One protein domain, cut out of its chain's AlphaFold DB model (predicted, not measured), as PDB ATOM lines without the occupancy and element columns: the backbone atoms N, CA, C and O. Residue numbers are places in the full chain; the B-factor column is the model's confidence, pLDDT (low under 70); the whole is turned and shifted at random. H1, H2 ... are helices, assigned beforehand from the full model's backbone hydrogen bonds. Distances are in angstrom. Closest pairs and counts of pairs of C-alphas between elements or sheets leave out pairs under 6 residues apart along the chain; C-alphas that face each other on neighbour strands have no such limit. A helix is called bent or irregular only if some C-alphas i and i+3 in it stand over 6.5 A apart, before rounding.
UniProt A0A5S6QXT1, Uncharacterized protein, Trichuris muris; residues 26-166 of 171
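AT A GLANCE: This is residues 26 to 166 of the 171 residues of an uncharacterized protein of Trichuris muris (UniProt A0A5S6QXT1). One very long helix, H5, lies with its first part side by side with H4, and its far part, residues 141 to 165, sticks out as a long free arm that ends at Leu 166. H4 is the middle of a small helical body: H1 crosses it on the side away from H5, H2 packs at its beginning, and the loops of residues 58 to 70 and 104 to 118 stick out. The printed part has 141 residues with five named helices, H1 to H5 in order, and no named strand; the class is all helix. The whole is extended, with a radius of gyration of the C-alphas of 22.9 A and spans of 87 by 41 by 27 A.

IN THESE COORDINATES: H1, residues 26 to 42, begins at C-alpha 26 (-41.166, -7.464, 4.746) and is 24.3 A long. H2 is residues 48 to 57, 15.6 A long; it is irregular, but only just, with C-alphas 54 and 57 at 6.6 A. H3 is residues 72 to 75. H4, residues 85 to 101, begins at C-alpha 85 (-26.088, 1.887, 25.076) and is 24.2 A long. H5, residues 120 to 165, is 69.2 A long and ends at C-alpha 165 (-52.154, -11.919, -34.441); it is irregular, with C-alphas 121 and 124 at 7.1 A.

HOW THE PARTS SIT: H4 is the hub, touching three helices. H1 touches it with residues 33 to 36 alone, at a steep tilt of 51 degrees, opposite ways; the closest C-alphas are those of Leu 33 and Arg 96, 6.4 A apart. H2 touches residues 85 to 86 of H4, at a shallow tilt of 30 degrees, opposite ways; the closest C-alphas are those of Leu 49 and Tyr 86, 5.1 A apart. H5 touches H4 with residues 122 to 133 alone, at a shallow tilt of 14 degrees, the same way; the closest C-alphas are those of Met 91 and Ser 129, 6.6 A apart. H3 touches no helix, and H1 and H5 are apart. In H1 and H4 every O i to N i+4 pair is within hydrogen-bond range, in H2 4 of 6 and in H5 40 of 42, while H3 is too short for such a pair.

THE WHOLE: The C-alphas farthest apart, those of Gly 60 and Leu 166, are 87.6 A apart. Without the stretches that stand free, the body of 87 residues spans 43 by 27 by 22 A. The printed part has no cut. The links H2 to H3, 14 residues, and H4 to H5, 18 residues, are long; H1 to H2 is tight and H3 to H4 short. The mean pLDDT of the printed part is 70.1, and residues 53 to 83, 102 to 122 and 162 to 166 are under 70.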
ATOM      1  N   VAL A  26     -40.391  -8.717   4.720       82.94
ATOM      2  CA  VAL A  26     -41.166  -7.464   4.746       82.94
ATOM      3  C   VAL A  26     -41.736  -7.215   6.142       82.94
ATOM      4  O   VAL A  26     -41.650  -6.105   6.661       82.94
ATOM      5  N   LYS A  27     -42.256  -8.265   6.794       83.31
ATOM      6  CA  LYS A  27     -42.809  -8.153   8.145       83.31
ATOM      7  C   LYS A  27     -41.722  -7.968   9.203       83.31
ATOM      8  O   LYS A  27     -41.921  -7.225  10.159       83.31
ATOM      9  N   ALA A  28     -40.570  -8.614   9.033       86.12
ATOM     10  CA  ALA A  28     -39.418  -8.422   9.908       86.12
ATOM     11  C   ALA A  28     -38.890  -6.976   9.847       86.12
ATOM     12  O   ALA A  28     -38.616  -6.389  10.892       86.12
ATOM     13  N   LEU A  29     -38.823  -6.386   8.646       87.94
ATOM     14  CA  LEU A  29     -38.442  -4.985   8.445       87.94
ATOM     15  C   LEU A  29     -39.458  -4.015   9.066       87.94
ATOM     16  O   LEU A  29     -39.064  -3.093   9.774       87.94
ATOM     17  N   ASP A  30     -40.757  -4.254   8.873       87.38
ATOM     18  CA  ASP A  30     -41.841  -3.468   9.484       87.38
ATOM     19  C   ASP A  30     -41.782  -3.490  11.025       87.38
ATOM     20  O   ASP A  30     -41.825  -2.448  11.688       87.38
ATOM     21  N   ASN A  31     -41.588  -4.677  11.607       88.56
ATOM     22  CA  ASN A  31     -41.419  -4.837  13.050       88.56
ATOM     23  C   ASN A  31     -40.161  -4.111  13.559       88.56
ATOM     24  O   ASN A  31     -40.218  -3.457  14.603       88.56
ATOM     25  N   PHE A  32     -39.044  -4.196  12.828       89.81
ATOM     26  CA  PHE A  32     -37.808  -3.484  13.158       89.81
ATOM     27  C   PHE A  32     -38.015  -1.964  13.155       89.81
ATOM     28  O   PHE A  32     -37.725  -1.304  14.153       89.81
ATOM     29  N   LEU A  33     -38.568  -1.410  12.072       89.56
ATOM     30  CA  LEU A  33     -38.822   0.026  11.954       89.56
ATOM     31  C   LEU A  33     -39.765   0.516  13.055       89.56
ATOM     32  O   LEU A  33     -39.506   1.553  13.667       89.56
ATOM     33  N   THR A  34     -40.802  -0.262  13.373       91.00
ATOM     34  CA  THR A  34     -41.722   0.029  14.479       91.00
ATOM     35  C   THR A  34     -41.000   0.039  15.828       91.00
ATOM     36  O   THR A  34     -41.216   0.943  16.634       91.00
ATOM     37  N   ALA A  35     -40.123  -0.933  16.090       92.00
ATOM     38  CA  ALA A  35     -39.362  -1.007  17.335       92.00
ATOM     39  C   ALA A  35     -38.377   0.168  17.483       92.00
ATOM     40  O   ALA A  35     -38.357   0.820  18.527       92.00
ATOM     41  N   VAL A  36     -37.617   0.494  16.431       89.94
ATOM     42  CA  VAL A  36     -36.684   1.635  16.424       89.94
ATOM     43  C   VAL A  36     -37.430   2.968  16.531       89.94
ATOM     44  O   VAL A  36     -36.958   3.891  17.195       89.94
ATOM     45  N   GLN A  37     -38.616   3.082  15.930       88.44
ATOM     46  CA  GLN A  37     -39.456   4.269  16.064       88.44
ATOM     47  C   GLN A  37     -39.979   4.435  17.496       88.44
ATOM     48  O   GLN A  37     -39.794   5.503  18.070       88.44
ATOM     49  N   ARG A  38     -40.515   3.374  18.116       90.50
ATOM     50  CA  ARG A  38     -40.918   3.392  19.536       90.50
ATOM     51  C   ARG A  38     -39.760   3.760  20.458       90.50
ATOM     52  O   ARG A  38     -39.938   4.544  21.385       90.50
ATOM     53  N   MET A  39     -38.571   3.219  20.192       90.44
ATOM     54  CA  MET A  39     -37.353   3.593  20.907       90.44
ATOM     55  C   MET A  39     -37.076   5.094  20.765       90.44
ATOM     56  O   MET A  39     -36.843   5.749  21.774       90.44
ATOM     57  N   LYS A  40     -37.146   5.659  19.553       85.44
ATOM     58  CA  LYS A  40     -36.931   7.097  19.314       85.44
ATOM     59  C   LYS A  40     -37.947   7.973  20.052       85.44
ATOM     60  O   LYS A  40     -37.569   9.003  20.592       85.44
ATOM     61  N   ASP A  41     -39.204   7.544  20.106       88.81
ATOM     62  CA  ASP A  41     -40.265   8.274  20.809       88.81
ATOM     63  C   ASP A  41     -40.124   8.179  22.335       88.81
ATOM     64  O   ASP A  41     -40.607   9.042  23.059       88.81
ATOM     65  N   THR A  42     -39.449   7.142  22.838       91.12
ATOM     66  CA  THR A  42     -39.225   6.937  24.277       91.12
ATOM     67  C   THR A  42     -37.932   7.605  24.755       91.12
ATOM     68  O   THR A  42     -37.881   8.178  25.846       91.12
ATOM     69  N   VAL A  43     -36.868   7.553  23.950       88.12
ATOM     70  CA  VAL A  43     -35.555   8.133  24.263       88.12
ATOM     71  C   VAL A  43     -35.567   9.625  23.924       88.12
ATOM     72  O   VAL A  43     -35.063  10.060  22.894       88.12
ATOM     73  N   MET A  44     -36.128  10.424  24.832       85.00
ATOM     74  CA  MET A  44     -36.237  11.883  24.671       85.00
ATOM     75  C   MET A  44     -34.884  12.607  24.718       85.00
ATOM     76  O   MET A  44     -34.743  13.690  24.164       85.00
ATOM     77  N   MET A  45     -33.888  12.025  25.395       83.19
ATOM     78  CA  MET A  45     -32.542  12.589  25.543       83.19
ATOM     79  C   MET A  45     -31.494  11.484  25.339       83.19
ATOM     80  O   MET A  45     -31.111  10.831  26.313       83.19
ATOM     81  N   PRO A  46     -31.022  11.251  24.099       79.62
ATOM     82  CA  PRO A  46     -30.085  10.169  23.782       79.62
ATOM     83  C   PRO A  46     -28.756  10.240  24.538       79.62
ATOM     84  O   PRO A  46     -28.180   9.203  24.851       79.62
ATOM     85  N   SER A  47     -28.288  11.443  24.884       78.00
ATOM     86  CA  SER A  47     -27.053  11.642  25.656       78.00
ATOM     87  C   SER A  47     -27.077  10.936  27.012       78.00
ATOM     88  O   SER A  47     -26.060  10.376  27.406       78.00
ATOM     89  N   ARG A  48     -28.249  10.832  27.657       80.38
ATOM     90  CA  ARG A  48     -28.401  10.113  28.934       80.38
ATOM     91  C   ARG A  48     -28.033   8.633  28.837       80.38
ATOM     92  O   ARG A  48     -27.691   8.027  29.844       80.38
ATOM     93  N   LEU A  49     -28.088   8.034  27.644       81.69
ATOM     94  CA  LEU A  49     -27.670   6.645  27.438       81.69
ATOM     95  C   LEU A  49     -26.153   6.460  27.597       81.69
ATOM     96  O   LEU A  49     -25.725   5.376  27.984       81.69
ATOM     97  N   ARG A  50     -25.351   7.501  27.326       74.00
ATOM     98  CA  ARG A  50     -23.905   7.486  27.606       74.00
ATOM     99  C   ARG A  50     -23.651   7.520  29.107       74.00
ATOM    100  O   ARG A  50     -22.880   6.710  29.610       74.00
ATOM    101  N   ASP A  51     -24.382   8.377  29.816       72.69
ATOM    102  CA  ASP A  51     -24.267   8.523  31.271       72.69
ATOM    103  C   ASP A  51     -24.686   7.239  32.008       72.69
ATOM    104  O   ASP A  51     -24.035   6.826  32.965       72.69
ATOM    105  N   LEU A  52     -25.732   6.550  31.527       70.69
ATOM    106  CA  LEU A  52     -26.159   5.260  32.082       70.69
ATOM    107  C   LEU A  52     -25.088   4.177  31.938       70.69
ATOM    108  O   LEU A  52     -24.949   3.358  32.837       70.69
ATOM    109  N   SER A  53     -24.341   4.175  30.833       59.00
ATOM    110  CA  SER A  53     -23.259   3.212  30.614       59.00
ATOM    111  C   SER A  53     -22.027   3.506  31.471       59.00
ATOM    112  O   SER A  53     -21.322   2.581  31.859       59.00
ATOM    113  N   ALA A  54     -21.775   4.779  31.786       54.50
ATOM    114  CA  ALA A  54     -20.665   5.195  32.639       54.50
ATOM    115  C   ALA A  54     -20.934   4.934  34.136       54.50
ATOM    116  O   ALA A  54     -20.012   4.636  34.893       54.50
ATOM    117  N   ASN A  55     -22.199   4.991  34.575       49.31
ATOM    118  CA  ASN A  55     -22.580   4.860  35.987       49.31
ATOM    119  C   ASN A  55     -22.665   3.418  36.523       49.31
ATOM    120  O   ASN A  55     -22.873   3.238  37.724       49.31
ATOM    121  N   VAL A  56     -22.496   2.384  35.689       53.78
ATOM    122  CA  VAL A  56     -22.506   0.972  36.145       53.78
ATOM    123  C   VAL A  56     -21.209   0.582  36.881       53.78
ATOM    124  O   VAL A  56     -21.105  -0.507  37.439       53.78
ATOM    125  N   GLY A  57     -20.230   1.490  36.968       50.91
ATOM    126  CA  GLY A  57     -18.943   1.251  37.625       50.91
ATOM    127  C   GLY A  57     -18.904   1.320  39.160       50.91
ATOM    128  O   GLY A  57     -17.878   0.936  39.711       50.91
ATOM    129  N   ASP A  58     -19.949   1.778  39.869       48.94
ATOM    130  CA  ASP A  58     -19.852   1.988  41.334       48.94
ATOM    131  C   ASP A  58     -21.164   1.787  42.124       48.94
ATOM    132  O   ASP A  58     -21.531   2.565  43.002       48.94
ATOM    133  N   ALA A  59     -21.906   0.719  41.829       45.31
ATOM    134  CA  ALA A  59     -22.966   0.240  42.717       45.31
ATOM    135  C   ALA A  59     -22.747  -1.245  43.007       45.31
ATOM    136  O   ALA A  59     -23.176  -2.129  42.265       45.31
ATOM    137  N   GLY A  60     -22.023  -1.517  44.094       46.91
ATOM    138  CA  GLY A  60     -21.834  -2.861  44.614       46.91
ATOM    139  C   GLY A  60     -23.164  -3.578  44.870       46.91
ATOM    140  O   GLY A  60     -24.109  -2.993  45.386       46.91
ATOM    141  N   SER A  61     -23.183  -4.873  44.546       47.12
ATOM    142  CA  SER A  61     -24.033  -5.903  45.153       47.12
ATOM    143  C   SER A  61     -25.502  -5.529  45.417       47.12
ATOM    144  O   SER A  61     -25.868  -5.132  46.522       47.12
ATOM    145  N   ALA A  62     -26.378  -5.883  44.479       37.75
ATOM    146  CA  ALA A  62     -27.729  -6.314  44.823       37.75
ATOM    147  C   ALA A  62     -28.119  -7.510  43.946       37.75
ATOM    148  O   ALA A  62     -28.372  -7.384  42.751       37.75
ATOM    149  N   VAL A  63     -28.134  -8.693  44.561       44.66
ATOM    150  CA  VAL A  63     -28.786  -9.894  44.032       44.66
ATOM    151  C   VAL A  63     -30.222  -9.545  43.647       44.66
ATOM    152  O   VAL A  63     -30.976  -9.061  44.487       44.66
ATOM    153  N   CYS A  64     -30.618  -9.841  42.411       35.47
ATOM    154  CA  CYS A  64     -32.021  -9.984  42.037       35.47
ATOM    155  C   CYS A  64     -32.172 -11.329  41.331       35.47
ATOM    156  O   CYS A  64     -31.712 -11.541  40.212       35.47
ATOM    157  N   THR A  65     -32.758 -12.263  42.065       42.94
ATOM    158  CA  THR A  65     -33.255 -13.546  41.591       42.94
ATOM    159  C   THR A  65     -34.424 -13.360  40.617       42.94
ATOM    160  O   THR A  65     -35.227 -12.446  40.785       42.94
ATOM    161  N   THR A  66     -34.561 -14.341  39.716       45.00
ATOM    162  CA  THR A  66     -35.787 -14.815  39.026       45.00
ATOM    163  C   THR A  66     -36.407 -13.995  37.870       45.00
ATOM    164  O   THR A  66     -36.840 -12.864  38.043       45.00
ATOM    165  N   ASP A  67     -36.514 -14.701  36.725       34.22
ATOM    166  CA  ASP A  67     -37.457 -14.585  35.588       34.22
ATOM    167  C   ASP A  67     -37.200 -13.638  34.377       34.22
ATOM    168  O   ASP A  67     -37.766 -12.557  34.273       34.22
ATOM    169  N   LEU A  68     -36.486 -14.193  33.368       44.91
ATOM    170  CA  LEU A  68     -36.714 -14.114  31.892       44.91
ATOM    171  C   LEU A  68     -36.446 -12.775  31.106       44.91
ATOM    172  O   LEU A  68     -36.311 -11.715  31.699       44.91
ATOM    173  N   PRO A  69     -36.223 -12.822  29.757       50.38
ATOM    174  CA  PRO A  69     -35.123 -12.146  29.022       50.38
ATOM    175  C   PRO A  69     -35.509 -10.826  28.297       50.38
ATOM    176  O   PRO A  69     -36.682 -10.621  27.993       50.38
ATOM    177  N   PRO A  70     -34.544  -9.925  27.975       46.91
ATOM    178  CA  PRO A  70     -33.786  -9.984  26.713       46.91
ATOM    179  C   PRO A  70     -32.281  -9.683  26.895       46.91
ATOM    180  O   PRO A  70     -31.653  -9.038  26.066       46.91
ATOM    181  N   THR A  71     -31.662 -10.176  27.966       47.53
ATOM    182  CA  THR A  71     -30.203 -10.042  28.174       47.53
ATOM    183  C   THR A  71     -29.388 -11.037  27.332       47.53
ATOM    184  O   THR A  71     -28.175 -10.903  27.195       47.53
ATOM    185  N   ALA A  72     -30.039 -12.025  26.704       40.09
ATOM    186  CA  ALA A  72     -29.366 -13.055  25.909       40.09
ATOM    187  C   ALA A  72     -28.641 -12.502  24.664       40.09
ATOM    188  O   ALA A  72     -27.640 -13.075  24.243       40.09
ATOM    189  N   MET A  73     -29.096 -11.376  24.099       46.28
ATOM    190  CA  MET A  73     -28.421 -10.752  22.950       46.28
ATOM    191  C   MET A  73     -27.203  -9.916  23.361       46.28
ATOM    192  O   MET A  73     -26.262  -9.809  22.582       46.28
ATOM    193  N   ALA A  74     -27.186  -9.381  24.588       42.81
ATOM    194  CA  ALA A  74     -26.009  -8.714  25.142       42.81
ATOM    195  C   ALA A  74     -24.888  -9.742  25.395       42.81
ATOM    196  O   ALA A  74     -23.752  -9.558  24.968       42.81
ATOM    197  N   VAL A  75     -25.228 -10.898  25.973       43.66
ATOM    198  CA  VAL A  75     -24.254 -11.969  26.249       43.66
ATOM    199  C   VAL A  75     -23.679 -12.585  24.964       43.66
ATOM    200  O   VAL A  75     -22.483 -12.864  24.904       43.66
ATOM    201  N   HIS A  76     -24.483 -12.755  23.908       43.91
ATOM    202  CA  HIS A  76     -24.024 -13.354  22.642       43.91
ATOM    203  C   HIS A  76     -23.081 -12.443  21.824       43.91
ATOM    204  O   HIS A  76     -22.452 -12.906  20.875       43.91
ATOM    205  N   MET A  77     -22.959 -11.162  22.190       47.56
ATOM    206  CA  MET A  77     -22.071 -10.190  21.535       47.56
ATOM    207  C   MET A  77     -20.822  -9.865  22.367       47.56
ATOM    208  O   MET A  77     -20.095  -8.940  22.030       47.56
ATOM    209  N   GLY A  78     -20.552 -10.628  23.436       41.91
ATOM    210  CA  GLY A  78     -19.406 -10.384  24.317       41.91
ATOM    211  C   GLY A  78     -19.594  -9.186  25.251       41.91
ATOM    212  O   GLY A  78     -18.605  -8.653  25.748       41.91
ATOM    213  N   ALA A  79     -20.842  -8.767  25.503       45.72
ATOM    214  CA  ALA A  79     -21.109  -7.581  26.300       45.72
ATOM    215  C   ALA A  79     -20.771  -7.799  27.779       45.72
ATOM    216  O   ALA A  79     -21.521  -8.430  28.530       45.72
ATOM    217  N   GLY A  80     -19.635  -7.246  28.198       51.66
ATOM    218  CA  GLY A  80     -19.374  -6.938  29.597       51.66
ATOM    219  C   GLY A  80     -20.322  -5.840  30.117       51.66
ATOM    220  O   GLY A  80     -21.019  -5.190  29.335       51.66
ATOM    221  N   PRO A  81     -20.346  -5.593  31.437       50.56
ATOM    222  CA  PRO A  81     -21.292  -4.686  32.107       50.56
ATOM    223  C   PRO A  81     -21.125  -3.183  31.782       50.56
ATOM    224  O   PRO A  81     -21.724  -2.355  32.460       50.56
ATOM    225  N   ALA A  82     -20.346  -2.818  30.760       52.97
ATOM    226  CA  ALA A  82     -20.013  -1.436  30.402       52.97
ATOM    227  C   ALA A  82     -20.238  -1.110  28.912       52.97
ATOM    228  O   ALA A  82     -19.672  -0.145  28.411       52.97
ATOM    229  N   TYR A  83     -21.045  -1.901  28.195       59.72
ATOM    230  CA  TYR A  83     -21.307  -1.651  26.774       59.72
ATOM    231  C   TYR A  83     -22.130  -0.361  26.563       59.72
ATOM    232  O   TYR A  83     -23.262  -0.278  27.059       59.72
ATOM    233  N   PRO A  84     -21.632   0.626  25.787       70.81
ATOM    234  CA  PRO A  84     -22.280   1.923  25.610       70.81
ATOM    235  C   PRO A  84     -23.601   1.815  24.843       70.81
ATOM    236  O   PRO A  84     -23.655   1.744  23.615       70.81
ATOM    237  N   LEU A  85     -24.707   1.894  25.587       81.12
ATOM    238  CA  LEU A  85     -26.088   1.887  25.076       81.12
ATOM    239  C   LEU A  85     -26.330   2.925  23.967       81.12
ATOM    240  O   LEU A  85     -27.134   2.708  23.055       81.12
ATOM    241  N   TYR A  86     -25.625   4.054  24.031       81.69
ATOM    242  CA  TYR A  86     -25.691   5.107  23.023       81.69
ATOM    243  C   TYR A  86     -25.192   4.657  21.642       81.69
ATOM    244  O   TYR A  86     -25.787   5.032  20.631       81.69
ATOM    245  N   ASN A  87     -24.164   3.809  21.578       80.94
ATOM    246  CA  ASN A  87     -23.611   3.336  20.306       80.94
ATOM    247  C   ASN A  87     -24.593   2.399  19.601       80.94
ATOM    248  O   ASN A  87     -24.827   2.520  18.397       80.94
ATOM    249  N   PHE A  88     -25.275   1.545  20.367       83.25
ATOM    250  CA  PHE A  88     -26.351   0.707  19.844       83.25
ATOM    251  C   PHE A  88     -27.538   1.546  19.353       83.25
ATOM    252  O   PHE A  88     -28.029   1.333  18.243       83.25
ATOM    253  N   TYR A  89     -27.957   2.547  20.137       85.19
ATOM    254  CA  TYR A  89     -28.981   3.505  19.719       85.19
ATOM    255  C   TYR A  89     -28.603   4.169  18.388       85.19
ATOM    256  O   TYR A  89     -29.410   4.195  17.459       85.19
ATOM    257  N   ARG A  90     -27.360   4.647  18.257       83.31
ATOM    258  CA  ARG A  90     -26.857   5.284  17.036       83.31
ATOM    259  C   ARG A  90     -26.844   4.322  15.848       83.31
ATOM    260  O   ARG A  90     -27.331   4.692  14.784       83.31
ATOM    261  N   MET A  91     -26.363   3.090  16.020       86.12
ATOM    262  CA  MET A  91     -26.397   2.058  14.975       86.12
ATOM    263  C   MET A  91     -27.816   1.797  14.477       86.12
ATOM    264  O   MET A  91     -28.062   1.825  13.272       86.12
ATOM    265  N   LEU A  92     -28.760   1.570  15.392       87.94
ATOM    266  CA  LEU A  92     -30.152   1.318  15.027       87.94
ATOM    267  C   LEU A  92     -30.751   2.486  14.237       87.94
ATOM    268  O   LEU A  92     -31.494   2.258  13.283       87.94
ATOM    269  N   GLN A  93     -30.410   3.725  14.602       83.62
ATOM    270  CA  GLN A  93     -30.833   4.918  13.867       83.62
ATOM    271  C   GLN A  93     -30.205   4.985  12.470       83.62
ATOM    272  O   GLN A  93     -30.915   5.284  11.514       83.62
ATOM    273  N   MET A  94     -28.915   4.666  12.324       81.31
ATOM    274  CA  MET A  94     -28.249   4.628  11.016       81.31
ATOM    275  C   MET A  94     -28.905   3.604  10.086       81.31
ATOM    276  O   MET A  94     -29.313   3.955   8.981       81.31
ATOM    277  N   ILE A  95     -29.100   2.375  10.571       84.62
ATOM    278  CA  ILE A  95     -29.741   1.292   9.815       84.62
ATOM    279  C   ILE A  95     -31.177   1.674   9.421       84.62
ATOM    280  O   ILE A  95     -31.600   1.480   8.283       84.62
ATOM    281  N   ARG A  96     -31.941   2.257  10.352       85.50
ATOM    282  CA  ARG A  96     -33.307   2.729  10.097       85.50
ATOM    283  C   ARG A  96     -33.351   3.846   9.053       85.50
ATOM    284  O   ARG A  96     -34.251   3.839   8.219       85.50
ATOM    285  N   ASN A  97     -32.412   4.788   9.082       80.12
ATOM    286  CA  ASN A  97     -32.352   5.863   8.092       80.12
ATOM    287  C   ASN A  97     -32.047   5.322   6.693       80.12
ATOM    288  O   ASN A  97     -32.695   5.732   5.742       80.12
ATOM    289  N   GLU A  98     -31.140   4.359   6.567       80.50
ATOM    290  CA  GLU A  98     -30.838   3.709   5.288       80.50
ATOM    291  C   GLU A  98     -32.020   2.903   4.734       80.50
ATOM    292  O   GLU A  98     -32.310   2.950   3.541       80.50
ATOM    293  N   LEU A  99     -32.756   2.211   5.607       79.75
ATOM    294  CA  LEU A  99     -33.973   1.485   5.231       79.75
ATOM    295  C   LEU A  99     -35.091   2.405   4.726       79.75
ATOM    296  O   LEU A  99     -35.825   2.025   3.818       79.75
ATOM    297  N   VAL A 100     -35.260   3.580   5.341       74.19
ATOM    298  CA  VAL A 100     -36.357   4.513   5.026       74.19
ATOM    299  C   VAL A 100     -35.999   5.443   3.867       74.19
ATOM    300  O   VAL A 100     -36.851   5.717   3.026       74.19
ATOM    301  N   SER A 101     -34.758   5.925   3.817       70.19
ATOM    302  CA  SER A 101     -34.298   6.907   2.829       70.19
ATOM    303  C   SER A 101     -33.638   6.272   1.600       70.19
ATOM    304  O   SER A 101     -33.372   6.969   0.624       70.19
ATOM    305  N   GLY A 102     -33.393   4.958   1.623       60.19
ATOM    306  CA  GLY A 102     -32.589   4.266   0.621       60.19
ATOM    307  C   GLY A 102     -31.088   4.565   0.772       60.19
ATOM    308  O   GLY A 102     -30.698   5.385   1.607       60.19
ATOM    309  N   PRO A 103     -30.220   3.914  -0.027       56.66
ATOM    310  CA  PRO A 103     -28.789   4.193  -0.032       56.66
ATOM    311  C   PRO A 103     -28.547   5.583  -0.644       56.66
ATOM    312  O   PRO A 103     -28.317   5.722  -1.844       56.66
ATOM    313  N   THR A 104     -28.650   6.644   0.153       48.12
ATOM    314  CA  THR A 104     -28.279   7.990  -0.287       48.12
ATOM    315  C   THR A 104     -26.757   8.053  -0.356       48.12
ATOM    316  O   THR A 104     -26.081   7.987   0.671       48.12
ATOM    317  N   ALA A 105     -26.208   8.160  -1.568       47.34
ATOM    318  CA  ALA A 105     -24.774   8.344  -1.812       47.34
ATOM    319  C   ALA A 105     -24.219   9.648  -1.201       47.34
ATOM    320  O   ALA A 105     -23.004   9.812  -1.090       47.34
ATOM    321  N   ASP A 106     -25.094  10.541  -0.741       45.09
ATOM    322  CA  ASP A 106     -24.739  11.781  -0.065       45.09
ATOM    323  C   ASP A 106     -24.545  11.523   1.430       45.09
ATOM    324  O   ASP A 106     -25.384  11.796   2.285       45.09
ATOM    325  N   ARG A 107     -23.388  10.944   1.745       54.38
ATOM    326  CA  ARG A 107     -22.902  10.683   3.104       54.38
ATOM    327  C   ARG A 107     -22.362  11.961   3.774       54.38
ATOM    328  O   ARG A 107     -21.385  11.903   4.516       54.38
ATOM    329  N   ASP A 108     -22.991  13.099   3.495       48.62
ATOM    330  CA  ASP A 108     -22.653  14.429   4.001       48.62
ATOM    331  C   ASP A 108     -23.912  15.038   4.632       48.62
ATOM    332  O   ASP A 108     -24.839  15.449   3.938       48.62
ATOM    333  N   GLY A 109     -24.012  15.000   5.963       48.19
ATOM    334  CA  GLY A 109     -25.207  15.525   6.635       48.19
ATOM    335  C   GLY A 109     -25.478  15.085   8.070       48.19
ATOM    336  O   GLY A 109     -26.567  15.348   8.571       48.19
ATOM    337  N   LEU A 110     -24.530  14.450   8.768       46.72
ATOM    338  CA  LEU A 110     -24.577  14.404  10.234       46.72
ATOM    339  C   LEU A 110     -23.328  15.057  10.817       46.72
ATOM    340  O   LEU A 110     -22.450  14.409  11.381       46.72
ATOM    341  N   SER A 111     -23.278  16.377  10.668       46.97
ATOM    342  CA  SER A 111     -22.488  17.253  11.520       46.97
ATOM    343  C   SER A 111     -23.081  17.190  12.929       46.97
ATOM    344  O   SER A 111     -24.103  17.800  13.234       46.97
ATOM    345  N   THR A 112     -22.467  16.415  13.811       40.31
ATOM    346  CA  THR A 112     -22.532  16.688  15.245       40.31
ATOM    347  C   THR A 112     -21.136  16.463  15.778       40.31
ATOM    348  O   THR A 112     -20.678  15.336  15.946       40.31
ATOM    349  N   GLU A 113     -20.446  17.586  15.926       44.50
ATOM    350  CA  GLU A 113     -19.174  17.732  16.603       44.50
ATOM    351  C   GLU A 113     -19.314  17.253  18.051       44.50
ATOM    352  O   GLU A 113     -19.717  18.014  18.924       44.50
ATOM    353  N   GLU A 114     -18.978  16.000  18.335       44.41
ATOM    354  CA  GLU A 114     -18.677  15.562  19.695       44.41
ATOM    355  C   GLU A 114     -17.462  14.639  19.633       44.41
ATOM    356  O   GLU A 114     -17.464  13.633  18.931       44.41
ATOM    357  N   LYS A 115     -16.397  15.071  20.315       38.34
ATOM    358  CA  LYS A 115     -15.067  14.456  20.362       38.34
ATOM    359  C   LYS A 115     -15.163  12.936  20.508       38.34
ATOM    360  O   LYS A 115     -15.704  12.444  21.495       38.34
ATOM    361  N   GLU A 116     -14.610  12.228  19.532       44.38
ATOM    362  CA  GLU A 116     -14.424  10.784  19.591       44.38
ATOM    363  C   GLU A 116     -13.358  10.474  20.649       44.38
ATOM    364  O   GLU A 116     -12.171  10.738  20.457       44.38
ATOM    365  N   GLU A 117     -13.787   9.953  21.797       44.50
ATOM    366  CA  GLU A 117     -12.926   9.096  22.603       44.50
ATOM    367  C   GLU A 117     -12.970   7.714  21.946       44.50
ATOM    368  O   GLU A 117     -13.980   7.011  22.008       44.50
ATOM    369  N   ASP A 118     -11.889   7.404  21.234       42.91
ATOM    370  CA  ASP A 118     -11.600   6.148  20.545       42.91
ATOM    371  C   ASP A 118     -11.658   4.974  21.539       42.91
ATOM    372  O   ASP A 118     -10.677   4.645  22.207       42.91
ATOM    373  N   ASN A 119     -12.847   4.391  21.706       53.06
ATOM    374  CA  ASN A 119     -13.053   3.155  22.451       53.06
ATOM    375  C   ASN A 119     -13.200   1.997  21.455       53.06
ATOM    376  O   ASN A 119     -14.138   1.959  20.659       53.06
ATOM    377  N   ASP A 120     -12.297   1.020  21.568       53.12
ATOM    378  CA  ASP A 120     -12.232  -0.250  20.817       53.12
ATOM    379  C   ASP A 120     -13.544  -1.080  20.878       53.12
ATOM    380  O   ASP A 120     -13.797  -1.950  20.046       53.12
ATOM    381  N   ASP A 121     -14.439  -0.754  21.819       54.78
ATOM    382  CA  ASP A 121     -15.734  -1.412  22.055       54.78
ATOM    383  C   ASP A 121     -16.780  -1.176  20.933       54.78
ATOM    384  O   ASP A 121     -17.861  -1.768  20.936       54.78
ATOM    385  N   ASP A 122     -16.461  -0.338  19.939       65.38
ATOM    386  CA  ASP A 122     -17.359   0.040  18.835       65.38
ATOM    387  C   ASP A 122     -17.192  -0.818  17.560       65.38
ATOM    388  O   ASP A 122     -17.991  -0.738  16.618       65.38
ATOM    389  N   GLU A 123     -16.175  -1.684  17.504       73.50
ATOM    390  CA  GLU A 123     -15.846  -2.468  16.305       73.50
ATOM    391  C   GLU A 123     -16.938  -3.500  15.959       73.50
ATOM    392  O   GLU A 123     -17.273  -3.710  14.789       73.50
ATOM    393  N   THR A 124     -17.556  -4.130  16.962       72.94
ATOM    394  CA  THR A 124     -18.618  -5.134  16.756       72.94
ATOM    395  C   THR A 124     -19.896  -4.511  16.188       72.94
ATOM    396  O   THR A 124     -20.490  -5.044  15.247       72.94
ATOM    397  N   VAL A 125     -20.282  -3.344  16.707       74.81
ATOM    398  CA  VAL A 125     -21.438  -2.545  16.273       74.81
ATOM    399  C   VAL A 125     -21.241  -2.069  14.833       74.81
ATOM    400  O   VAL A 125     -22.136  -2.203  13.990       74.81
ATOM    401  N   ARG A 126     -20.039  -1.583  14.510       77.00
ATOM    402  CA  ARG A 126     -19.673  -1.172  13.149       77.00
ATOM    403  C   ARG A 126     -19.698  -2.343  12.173       77.00
ATOM    404  O   ARG A 126     -20.256  -2.207  11.084       77.00
ATOM    405  N   ARG A 127     -19.159  -3.506  12.555       81.50
ATOM    406  CA  ARG A 127     -19.203  -4.728  11.731       81.50
ATOM    407  C   ARG A 127     -20.628  -5.185  11.454       81.50
ATOM    408  O   ARG A 127     -20.950  -5.466  10.302       81.50
ATOM    409  N   LEU A 128     -21.478  -5.233  12.482       79.88
ATOM    410  CA  LEU A 128     -22.874  -5.645  12.328       79.88
ATOM    411  C   LEU A 128     -23.642  -4.685  11.416       79.88
ATOM    412  O   LEU A 128     -24.347  -5.141  10.515       79.88
ATOM    413  N   SER A 129     -23.456  -3.377  11.616       80.38
ATOM    414  CA  SER A 129     -24.017  -2.344  10.742       80.38
ATOM    415  C   SER A 129     -23.596  -2.597   9.301       80.38
ATOM    416  O   SER A 129     -24.448  -2.881   8.468       80.38
ATOM    417  N   ASN A 130     -22.289  -2.599   9.020       80.94
ATOM    418  CA  ASN A 130     -21.749  -2.755   7.668       80.94
ATOM    419  C   ASN A 130     -22.243  -4.033   6.976       80.94
ATOM    420  O   ASN A 130     -22.602  -3.990   5.801       80.94
ATOM    421  N   ALA A 131     -22.299  -5.163   7.690       84.19
ATOM    422  CA  ALA A 131     -22.818  -6.413   7.140       84.19
ATOM    423  C   ALA A 131     -24.301  -6.295   6.755       84.19
ATOM    424  O   ALA A 131     -24.700  -6.748   5.682       84.19
ATOM    425  N   PHE A 132     -25.119  -5.656   7.598       83.94
ATOM    426  CA  PHE A 132     -26.523  -5.398   7.283       83.94
ATOM    427  C   PHE A 132     -26.672  -4.526   6.027       83.94
ATOM    428  O   PHE A 132     -27.443  -4.886   5.136       83.94
ATOM    429  N   GLN A 133     -25.894  -3.442   5.920       80.94
ATOM    430  CA  GLN A 133     -25.913  -2.540   4.759       80.94
ATOM    431  C   GLN A 133     -25.573  -3.283   3.466       80.94
ATOM    432  O   GLN A 133     -26.319  -3.240   2.486       80.94
ATOM    433  N   GLN A 134     -24.474  -4.043   3.480       85.81
ATOM    434  CA  GLN A 134     -24.021  -4.814   2.322       85.81
ATOM    435  C   GLN A 134     -25.063  -5.847   1.881       85.81
ATOM    436  O   GLN A 134     -25.331  -5.987   0.686       85.81
ATOM    437  N   HIS A 135     -25.689  -6.549   2.829       88.69
ATOM    438  CA  HIS A 135     -26.738  -7.515   2.515       88.69
ATOM    439  C   HIS A 135     -27.983  -6.851   1.928       88.69
ATOM    440  O   HIS A 135     -28.538  -7.360   0.953       88.69
ATOM    441  N   LEU A 136     -28.416  -5.721   2.490       84.75
ATOM    442  CA  LEU A 136     -29.598  -5.013   2.013       84.75
ATOM    443  C   LEU A 136     -29.369  -4.447   0.605       84.75
ATOM    444  O   LEU A 136     -30.213  -4.618  -0.273       84.75
ATOM    445  N   GLN A 137     -28.197  -3.863   0.357       84.62
ATOM    446  CA  GLN A 137     -27.814  -3.364  -0.960       84.62
ATOM    447  C   GLN A 137     -27.716  -4.490  -2.001       84.62
ATOM    448  O   GLN A 137     -28.217  -4.347  -3.120       84.62
ATOM    449  N   GLY A 138     -27.119  -5.628  -1.636       86.69
ATOM    450  CA  GLY A 138     -27.065  -6.811  -2.495       86.69
ATOM    451  C   GLY A 138     -28.458  -7.343  -2.829       86.69
ATOM    452  O   GLY A 138     -28.764  -7.595  -3.996       86.69
ATOM    453  N   LEU A 139     -29.333  -7.441  -1.826       88.19
ATOM    454  CA  LEU A 139     -30.720  -7.858  -2.010       88.19
ATOM    455  C   LEU A 139     -31.478  -6.901  -2.938       88.19
ATOM    456  O   LEU A 139     -32.147  -7.365  -3.859       88.19
ATOM    457  N   PHE A 140     -31.351  -5.586  -2.742       84.31
ATOM    458  CA  PHE A 140     -31.976  -4.593  -3.618       84.31
ATOM    459  C   PHE A 140     -31.502  -4.716  -5.066       84.31
ATOM    460  O   PHE A 140     -32.330  -4.697  -5.974       84.31
ATOM    461  N   SER A 141     -30.201  -4.913  -5.289       87.06
ATOM    462  CA  SER A 141     -29.649  -5.116  -6.632       87.06
ATOM    463  C   SER A 141     -30.228  -6.361  -7.310       87.06
ATOM    464  O   SER A 141     -30.661  -6.300  -8.461       87.06
ATOM    465  N   ILE A 142     -30.307  -7.484  -6.589       92.81
ATOM    466  CA  ILE A 142     -30.858  -8.736  -7.127       92.81
ATOM    467  C   ILE A 142     -32.352  -8.586  -7.427       92.81
ATOM    468  O   ILE A 142     -32.801  -8.970  -8.503       92.81
ATOM    469  N   LEU A 143     -33.129  -8.008  -6.505       88.69
ATOM    470  CA  LEU A 143     -34.558  -7.771  -6.720       88.69
ATOM    471  C   LEU A 143     -34.802  -6.853  -7.919       88.69
ATOM    472  O   LEU A 143     -35.730  -7.098  -8.689       88.69
ATOM    473  N   HIS A 144     -33.959  -5.839  -8.111       87.31
ATOM    474  CA  HIS A 144     -34.022  -4.965  -9.274       87.31
ATOM    475  C   HIS A 144     -33.778  -5.742 -10.575       87.31
ATOM    476  O   HIS A 144     -34.622  -5.707 -11.466       87.31
ATOM    477  N   GLN A 145     -32.704  -6.533 -10.646       92.62
ATOM    478  CA  GLN A 145     -32.394  -7.360 -11.819       92.62
ATOM    479  C   GLN A 145     -33.506  -8.371 -12.137       92.62
ATOM    480  O   GLN A 145     -33.890  -8.539 -13.293       92.62
ATOM    481  N   LEU A 146     -34.063  -9.028 -11.116       91.25
ATOM    482  CA  LEU A 146     -35.187  -9.951 -11.293       91.25
ATOM    483  C   LEU A 146     -36.446  -9.229 -11.787       91.25
ATOM    484  O   LEU A 146     -37.186  -9.774 -12.606       91.25
ATOM    485  N   THR A 147     -36.671  -7.998 -11.328       88.94
ATOM    486  CA  THR A 147     -37.781  -7.158 -11.789       88.94
ATOM    487  C   THR A 147     -37.602  -6.776 -13.257       88.94
ATOM    488  O   THR A 147     -38.543  -6.904 -14.038       88.94
ATOM    489  N   GLU A 148     -36.398  -6.374 -13.670       92.50
ATOM    490  CA  GLU A 148     -36.091  -6.104 -15.078       92.50
ATOM    491  C   GLU A 148     -36.268  -7.352 -15.952       92.50
ATOM    492  O   GLU A 148     -36.895  -7.274 -17.007       92.50
ATOM    493  N   ALA A 149     -35.802  -8.516 -15.492       93.38
ATOM    494  CA  ALA A 149     -35.971  -9.781 -16.202       93.38
ATOM    495  C   ALA A 149     -37.454 -10.166 -16.365       93.38
ATOM    496  O   ALA A 149     -37.872 -10.573 -17.450       93.38
ATOM    497  N   ALA A 150     -38.267  -9.998 -15.317       92.06
ATOM    498  CA  ALA A 150     -39.706 -10.250 -15.369       92.06
ATOM    499  C   ALA A 150     -40.428  -9.288 -16.328       92.06
ATOM    500  O   ALA A 150     -41.272  -9.712 -17.126       92.06
ATOM    501  N   ASN A 151     -40.064  -8.002 -16.302       90.31
ATOM    502  CA  ASN A 151     -40.598  -6.998 -17.220       90.31
ATOM    503  C   ASN A 151     -40.204  -7.295 -18.672       90.31
ATOM    504  O   ASN A 151     -41.044  -7.214 -19.567       90.31
ATOM    505  N   TYR A 152     -38.952  -7.693 -18.910       91.94
ATOM    506  CA  TYR A 152     -38.478  -8.096 -20.230       91.94
ATOM    507  C   TYR A 152     -39.245  -9.312 -20.760       91.94
ATOM    508  O   TYR A 152     -39.711  -9.283 -21.896       91.94
ATOM    509  N   LEU A 153     -39.430 -10.351 -19.940       91.44
ATOM    510  CA  LEU A 153     -40.199 -11.539 -20.317       91.44
ATOM    511  C   LEU A 153     -41.643 -11.179 -20.689       91.44
ATOM    512  O   LEU A 153     -42.153 -11.640 -21.708       91.44
ATOM    513  N   THR A 154     -42.274 -10.319 -19.886       88.62
ATOM    514  CA  THR A 154     -43.638  -9.830 -20.126       88.62
ATOM    515  C   THR A 154     -43.727  -9.076 -21.451       88.62
ATOM    516  O   THR A 154     -44.597  -9.373 -22.268       88.62
ATOM    517  N   LYS A 155     -42.789  -8.156 -21.704       89.19
ATOM    518  CA  LYS A 155     -42.728  -7.391 -22.952       89.19
ATOM    519  C   LYS A 155     -42.500  -8.295 -24.163       89.19
ATOM    520  O   LYS A 155     -43.212  -8.190 -25.151       89.19
ATOM    521  N   ARG A 156     -41.548  -9.225 -24.073       88.56
ATOM    522  CA  ARG A 156     -41.221 -10.150 -25.164       88.56
ATOM    523  C   ARG A 156     -42.403 -11.053 -25.518       88.56
ATOM    524  O   ARG A 156     -42.629 -11.314 -26.694       88.56
ATOM    525  N   TYR A 157     -43.158 -11.504 -24.513       87.81
ATOM    526  CA  TYR A 157     -44.378 -12.275 -24.733       87.81
ATOM    527  C   TYR A 157     -45.461 -11.449 -25.436       87.81
ATOM    528  O   TYR A 157     -46.087 -11.950 -26.365       87.81
ATOM    529  N   GLN A 158     -45.662 -10.190 -25.030       87.50
ATOM    530  CA  GLN A 158     -46.602  -9.279 -25.692       87.50
ATOM    531  C   GLN A 158     -46.212  -9.030 -27.154       87.50
ATOM    532  O   GLN A 158     -47.051  -9.202 -28.032       87.50
ATOM    533  N   ASP A 159     -44.939  -8.726 -27.422       84.25
ATOM    534  CA  ASP A 159     -44.438  -8.460 -28.776       84.25
ATOM    535  C   ASP A 159     -44.629  -9.674 -29.710       84.25
ATOM    536  O   ASP A 159     -45.073  -9.526 -30.849       84.25
ATOM    537  N   ASP A 160     -44.314 -10.886 -29.236       82.19
ATOM    538  CA  ASP A 160     -44.457 -12.115 -30.031       82.19
ATOM    539  C   ASP A 160     -45.936 -12.528 -30.197       82.19
ATOM    540  O   ASP A 160     -46.322 -13.048 -31.249       82.19
ATOM    541  N   PHE A 161     -46.786 -12.264 -29.198       75.81
ATOM    542  CA  PHE A 161     -48.230 -12.483 -29.291       75.81
ATOM    543  C   PHE A 161     -48.871 -11.524 -30.304       75.81
ATOM    544  O   PHE A 161     -49.546 -11.983 -31.227       75.81
ATOM    545  N   ASP A 162     -48.593 -10.224 -30.214       68.31
ATOM    546  CA  ASP A 162     -49.122  -9.213 -31.136       68.31
ATOM    547  C   ASP A 162     -48.625  -9.428 -32.578       68.31
ATOM    548  O   ASP A 162     -49.393  -9.272 -33.531       68.31
ATOM    549  N   ALA A 163     -47.375  -9.874 -32.763       65.69
ATOM    550  CA  ALA A 163     -46.838 -10.226 -34.079       65.69
ATOM    551  C   ALA A 163     -47.533 -11.449 -34.707       65.69
ATOM    552  O   ALA A 163     -47.691 -11.510 -35.926       65.69
ATOM    553  N   SER A 164     -47.970 -12.413 -33.891       65.06
ATOM    554  CA  SER A 164     -48.675 -13.616 -34.361       65.06
ATOM    555  C   SER A 164     -50.150 -13.378 -34.720       65.06
ATOM    556  O   SER A 164     -50.736 -14.155 -35.473       65.06
ATOM    557  N   VAL A 165     -50.748 -12.295 -34.209       60.94
ATOM    558  CA  VAL A 165     -52.154 -11.919 -34.441       60.94
ATOM    559  C   VAL A 165     -52.328 -11.072 -35.716       60.94
ATOM    560  O   VAL A 165     -53.449 -10.901 -36.203       60.94
ATOM    561  N   LEU A 166     -51.238 -10.584 -36.321       56.56
ATOM    562  CA  LEU A 166     -51.279  -9.829 -37.576       56.56
ATOM    563  C   LEU A 166     -51.492 -10.759 -38.792       56.56
ATOM    564  O   LEU A 166     -50.668 -11.640 -39.047       56.56
TER     565      LEU A 166